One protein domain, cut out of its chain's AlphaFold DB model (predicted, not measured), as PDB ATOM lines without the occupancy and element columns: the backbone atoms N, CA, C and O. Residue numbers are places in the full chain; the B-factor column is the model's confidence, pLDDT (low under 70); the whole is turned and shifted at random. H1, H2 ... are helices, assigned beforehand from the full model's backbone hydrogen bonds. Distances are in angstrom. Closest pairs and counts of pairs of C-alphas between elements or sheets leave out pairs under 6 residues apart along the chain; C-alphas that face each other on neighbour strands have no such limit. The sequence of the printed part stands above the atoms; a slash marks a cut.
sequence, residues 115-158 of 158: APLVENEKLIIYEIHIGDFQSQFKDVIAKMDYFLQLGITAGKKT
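This is residues 115 to 158 of the 158 residues of a protein of Didymodactylos carnosus (UniProt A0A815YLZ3). With little regular structure, this is a loop folded back on itself: residues 115 to 129 run out along one side, H1 lies at the turn, and H2 then H3 follow on the way back. Residues 131 to 138 stick out. Among 44 printed residues are three named helices and no named strand; the class is all helix, with 16 residues in named elements. It is only just loose, close to compact, with a radius of gyration of the C-alphas of 11.3 A, spanning 32 by 18 by 17 A.

From C-alpha 115 at (161.978, 236.143, 182.397), read on to H1, residues 130 to 133, 4.9 A long. H2, residues 137 to 142, is 9.0 A; H3, residues 144 to 149, is 8.9 A and ends at (155.763, 237.213, 165.471).

H1 and H2 only just touch, with 3 pairs of C-alphas within 8 A, only at the corner; the closest C-alphas, of Ile 130 and Phe 137, are 6.9 A apart. H2 and H3 meet only through their link; H1 and H3 are apart. In H2 and H3 every O i to N i+4 pair is within hydrogen-bond range; H1 is too short for one.

The farthest C-alphas, of Glu 121 and Ser 135, are 31.8 A apart. The printed part has no cut, and both links are tight. Look for pLDDT under 70 at residues 115, 134 and 155 to 158.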
ATOM      1  N   ALA A 115     163.037 235.517 181.617       69.88
ATOM      2  CA  ALA A 115     161.978 236.143 182.397       69.88
ATOM      3  C   ALA A 115     160.782 235.190 182.612       69.88
ATOM      4  O   ALA A 115     160.462 234.395 181.723       69.88
ATOM      5  N   PRO A 116     160.106 235.274 183.773       76.56
ATOM      6  CA  PRO A 116     158.953 234.434 184.068       76.56
ATOM      7  C   PRO A 116     157.824 234.655 183.057       76.56
ATOM      8  O   PRO A 116     157.780 235.666 182.348       76.56
ATOM      9  N   LEU A 117     156.885 233.707 183.023       82.94
ATOM     10  CA  LEU A 117     155.657 233.833 182.243       82.94
ATOM     11  C   LEU A 117     154.975 235.179 182.520       82.94
ATOM     12  O   LEU A 117     154.982 235.688 183.642       82.94
ATOM     13  N   VAL A 118     154.390 235.752 181.469       86.50
ATOM     14  CA  VAL A 118     153.587 236.973 181.577       86.50
ATOM     15  C   VAL A 118     152.369 236.743 182.478       86.50
ATOM     16  O   VAL A 118     151.948 235.608 182.688       86.50
ATOM     17  N   GLU A 119     151.790 237.831 182.989       90.12
ATOM     18  CA  GLU A 119     150.535 237.802 183.752       90.12
ATOM     19  C   GLU A 119     149.433 237.048 182.991       90.12
ATOM     20  O   GLU A 119     149.386 237.086 181.757       90.12
ATOM     21  N   ASN A 120     148.533 236.392 183.728       91.00
ATOM     22  CA  ASN A 120     147.509 235.502 183.174       91.00
ATOM     23  C   ASN A 120     146.672 236.169 182.074       91.00
ATOM     24  O   ASN A 120     146.372 235.551 181.057       91.00
ATOM     25  N   GLU A 121     146.338 237.447 182.235       92.88
ATOM     26  CA  GLU A 121     145.510 238.220 181.302       92.88
ATOM     27  C   GLU A 121     146.239 238.547 179.988       92.88
ATOM     28  O   GLU A 121     145.615 238.940 179.003       92.88
ATOM     29  N   LYS A 122     147.567 238.397 179.969       89.31
ATOM     30  CA  LYS A 122     148.443 238.605 178.807       89.31
ATOM     31  C   LYS A 122     148.944 237.279 178.226       89.31
ATOM     32  O   LYS A 122     149.735 237.281 177.276       89.31
ATOM     33  N   LEU A 123     148.519 236.152 178.799       91.56
ATOM     34  CA  LEU A 123     148.908 234.828 178.349       91.56
ATOM     35  C   LEU A 123     148.089 234.430 177.116       91.56
ATOM     36  O   LEU A 123     146.875 234.264 177.171       91.56
ATOM     37  N   ILE A 124     148.780 234.260 175.995       90.62
ATOM     38  CA  ILE A 124     148.233 233.788 174.728       90.62
ATOM     39  C   ILE A 124     148.852 232.416 174.487       90.62
ATOM     40  O   ILE A 124     150.064 232.305 174.276       90.62
ATOM     41  N   ILE A 125     148.013 231.383 174.564       90.88
ATOM     42  CA  ILE A 125     148.389 229.977 174.400       90.88
ATOM     43  C   ILE A 125     147.938 229.516 173.019       90.88
ATOM     44  O   ILE A 125     146.800 229.760 172.621       90.88
ATOM     45  N   TYR A 126     148.830 228.834 172.308       88.56
ATOM     46  CA  TYR A 126     148.514 228.173 171.051       88.56
ATOM     47  C   TYR A 126     148.772 226.676 171.194       88.56
ATOM     48  O   TYR A 126     149.892 226.258 171.488       88.56
ATOM     49  N   GLU A 127     147.720 225.882 171.030       90.31
ATOM     50  CA  GLU A 127     147.798 224.427 171.100       90.31
ATOM     51  C   GLU A 127     148.289 223.865 169.763       90.31
ATOM     52  O   GLU A 127     147.767 224.208 168.701       90.31
ATOM     53  N   ILE A 128     149.314 223.012 169.817       87.38
ATOM     54  CA  ILE A 128     149.920 222.390 168.638       87.38
ATOM     55  C   ILE A 128     149.984 220.886 168.850       87.38
ATOM     56  O   ILE A 128     150.614 220.411 169.794       87.38
ATOM     57  N   HIS A 129     149.434 220.140 167.898       88.75
ATOM     58  CA  HIS A 129     149.724 218.725 167.739       88.75
ATOM     59  C   HIS A 129     150.898 218.550 166.762       88.75
ATOM     60  O   HIS A 129     150.812 218.908 165.587       88.75
ATOM     61  N   ILE A 130     152.031 218.035 167.249       87.69
ATOM     62  CA  ILE A 130     153.284 217.971 166.468       87.69
ATOM     63  C   ILE A 130     153.159 217.017 165.280       87.69
ATOM     64  O   ILE A 130     153.691 217.315 164.210       87.69
ATOM     65  N   GLY A 131     152.416 215.918 165.450       84.81
ATOM     66  CA  GLY A 131     152.153 214.954 164.381       84.81
ATOM     67  C   GLY A 131     151.494 215.592 163.155       84.81
ATOM     68  O   GLY A 131     151.889 215.284 162.033       84.81
ATOM     69  N   ASP A 132     150.572 216.535 163.370       83.81
ATOM     70  CA  ASP A 132     149.862 217.232 162.287       83.81
ATOM     71  C   ASP A 132     150.606 218.471 161.782       83.81
ATOM     72  O   ASP A 132     150.387 218.915 160.655       83.81
ATOM     73  N   PHE A 133     151.476 219.055 162.608       80.38
ATOM     74  CA  PHE A 133     152.200 220.267 162.253       80.38
ATOM     75  C   PHE A 133     153.311 219.968 161.247       80.38
ATOM     76  O   PHE A 133     153.220 220.362 160.085       80.38
ATOM     77  N   GLN A 134     154.367 219.303 161.718       69.38
ATOM     78  CA  GLN A 134     155.528 218.814 160.973       69.38
ATOM     79  C   GLN A 134     156.122 217.731 161.869       69.38
ATOM     80  O   GLN A 134     156.529 218.035 162.985       69.38
ATOM     81  N   SER A 135     156.098 216.483 161.406       75.38
ATOM     82  CA  SER A 135     156.243 215.219 162.154       75.38
ATOM     83  C   SER A 135     157.443 215.069 163.109       75.38
ATOM     84  O   SER A 135     157.593 214.021 163.737       75.38
ATOM     85  N   GLN A 136     158.319 216.070 163.228       86.19
ATOM     86  CA  GLN A 136     159.484 216.072 164.103       86.19
ATOM     87  C   GLN A 136     159.581 217.374 164.916       86.19
ATOM     88  O   GLN A 136     159.434 218.479 164.399       86.19
ATOM     89  N   PHE A 137     159.969 217.260 166.190       88.75
ATOM     90  CA  PHE A 137     160.163 218.406 167.093       88.75
ATOM     91  C   PHE A 137     161.122 219.483 166.549       88.75
ATOM     92  O   PHE A 137     160.920 220.672 166.789       88.75
ATOM     93  N   LYS A 138     162.154 219.095 165.785       88.81
ATOM     94  CA  LYS A 138     163.121 220.037 165.187       88.81
ATOM     95  C   LYS A 138     162.463 221.053 164.243       88.81
ATOM     96  O   LYS A 138     162.923 222.188 164.151       88.81
ATOM     97  N   ASP A 139     161.384 220.654 163.574       86.44
ATOM     98  CA  ASP A 139     160.711 221.479 162.575       86.44
ATOM     99  C   ASP A 139     159.839 222.543 163.259       86.44
ATOM    100  O   ASP A 139     159.771 223.691 162.818       86.44
ATOM    101  N   VAL A 140     159.256 222.196 164.413       87.88
ATOM    102  CA  VAL A 140     158.582 223.147 165.312       87.88
ATOM    103  C   VAL A 140     159.573 224.193 165.819       87.88
ATOM    104  O   VAL A 140     159.295 225.389 165.746       87.88
ATOM    105  N   ILE A 141     160.758 223.762 166.268       87.81
ATOM    106  CA  ILE A 141     161.804 224.668 166.766       87.81
ATOM    107  C   ILE A 141     162.213 225.683 165.690       87.81
ATOM    108  O   ILE A 141     162.361 226.865 165.997       87.81
ATOM    109  N   ALA A 142     162.336 225.261 164.429       87.62
ATOM    110  CA  ALA A 142     162.687 226.148 163.318       87.62
ATOM    111  C   ALA A 142     161.643 227.250 163.049       87.62
ATOM    112  O   ALA A 142     161.970 228.276 162.455       87.62
ATOM    113  N   LYS A 143     160.394 227.059 163.490       86.94
ATOM    114  CA  LYS A 143     159.299 228.029 163.346       86.94
ATOM    115  C   LYS A 143     158.974 228.774 164.638       86.94
ATOM    116  O   LYS A 143     158.039 229.571 164.646       86.94
ATOM    117  N   MET A 144     159.740 228.573 165.712       84.56
ATOM    118  CA  MET A 144     159.464 229.225 166.995       84.56
ATOM    119  C   MET A 144     159.435 230.754 166.857       84.56
ATOM    120  O   MET A 144     158.527 231.397 167.375       84.56
ATOM    121  N   ASP A 145     160.349 231.330 166.068       85.88
ATOM    122  CA  ASP A 145     160.391 232.776 165.803       85.88
ATOM    123  C   ASP A 145     159.112 233.289 165.124       85.88
ATOM    124  O   ASP A 145     158.663 234.403 165.396       85.88
ATOM    125  N   TYR A 146     158.484 232.471 164.277       88.50
ATOM    126  CA  TYR A 146     157.209 232.810 163.651       88.50
ATOM    127  C   TYR A 146     156.069 232.856 164.679       88.50
ATOM    128  O   TYR A 146     155.249 233.770 164.643       88.50
ATOM    129  N   PHE A 147     156.043 231.942 165.653       87.25
ATOM    130  CA  PHE A 147     155.062 232.007 166.743       87.25
ATOM    131  C   PHE A 147     155.215 233.273 167.590       87.25
ATOM    132  O   PHE A 147     154.213 233.881 167.973       87.25
ATOM    133  N   LEU A 148     156.452 233.733 167.805       84.44
ATOM    134  CA  LEU A 148     156.704 235.006 168.485       84.44
ATOM    135  C   LEU A 148     156.171 236.198 167.682       84.44
ATOM    136  O   LEU A 148     155.608 237.122 168.266       84.44
ATOM    137  N   GLN A 149     156.306 236.172 166.352       88.19
ATOM    138  CA  GLN A 149     155.763 237.213 165.471       88.19
ATOM    139  C   GLN A 149     154.233 237.258 165.480       88.19
ATOM    140  O   GLN A 149     153.657 238.339 165.384       88.19
ATOM    141  N   LEU A 150     153.572 236.109 165.646       90.44
ATOM    142  CA  LEU A 150     152.119 236.039 165.823       90.44
ATOM    143  C   LEU A 150     151.648 236.567 167.188       90.44
ATOM    144  O   LEU A 150     150.445 236.698 167.408       90.44
ATOM    145  N   GLY A 151     152.571 236.884 168.099       87.50
ATOM    146  CA  GLY A 151     152.259 237.403 169.426       87.50
ATOM    147  C   GLY A 151     151.912 236.323 170.451       87.50
ATOM    148  O   GLY A 151     151.406 236.660 171.518       87.50
ATOM    149  N   ILE A 152     152.191 235.046 170.166       88.50
ATOM    150  CA  ILE A 152     152.034 233.965 171.148       88.50
ATOM    151  C   ILE A 152     153.021 234.215 172.295       88.50
ATOM    152  O   ILE A 152     154.215 234.431 172.070       88.50
ATOM    153  N   THR A 153     152.519 234.228 173.531       84.31
ATOM    154  CA  THR A 153     153.324 234.591 174.709       84.31
ATOM    155  C   THR A 153     153.743 233.380 175.539       84.31
ATOM    156  O   THR A 153     154.774 233.436 176.212       84.31
ATOM    157  N   ALA A 154     153.023 232.259 175.435       79.12
ATOM    158  CA  ALA A 154     153.464 230.976 175.971       79.12
ATOM    159  C   ALA A 154     154.606 230.407 175.108       79.12
ATOM    160  O   ALA A 154     154.433 230.168 173.917       79.12
ATOM    161  N   GLY A 155     155.788 230.212 175.699       65.19
ATOM    162  CA  GLY A 155     156.985 229.768 174.969       65.19
ATOM    163  C   GLY A 155     157.857 230.906 174.426       65.19
ATOM    164  O   GLY A 155     158.792 230.652 173.665       65.19
ATOM    165  N   LYS A 156     157.591 232.160 174.826       63.06
ATOM    166  CA  LYS A 156     158.431 233.303 174.460       63.06
ATOM    167  C   LYS A 156     159.845 233.146 175.017       63.06
ATOM    168  O   LYS A 156     160.055 233.153 176.223       63.06
ATOM    169  N   LYS A 157     160.819 233.073 174.116       56.78
ATOM    170  CA  LYS A 157     162.241 233.182 174.433       56.78
ATOM    171  C   LYS A 157     162.625 234.662 174.370       56.78
ATOM    172  O   LYS A 157     162.711 235.214 173.276       56.78
ATOM    173  N   THR A 158     162.763 235.322 175.517       53.12
ATOM    174  CA  THR A 158     163.373 236.666 175.615       53.12
ATOM    175  C   THR A 158     164.830 236.561 175.994       53.12
ATOM    176  O   THR A 158     165.097 235.833 176.974       53.12
TER     177      THR A 158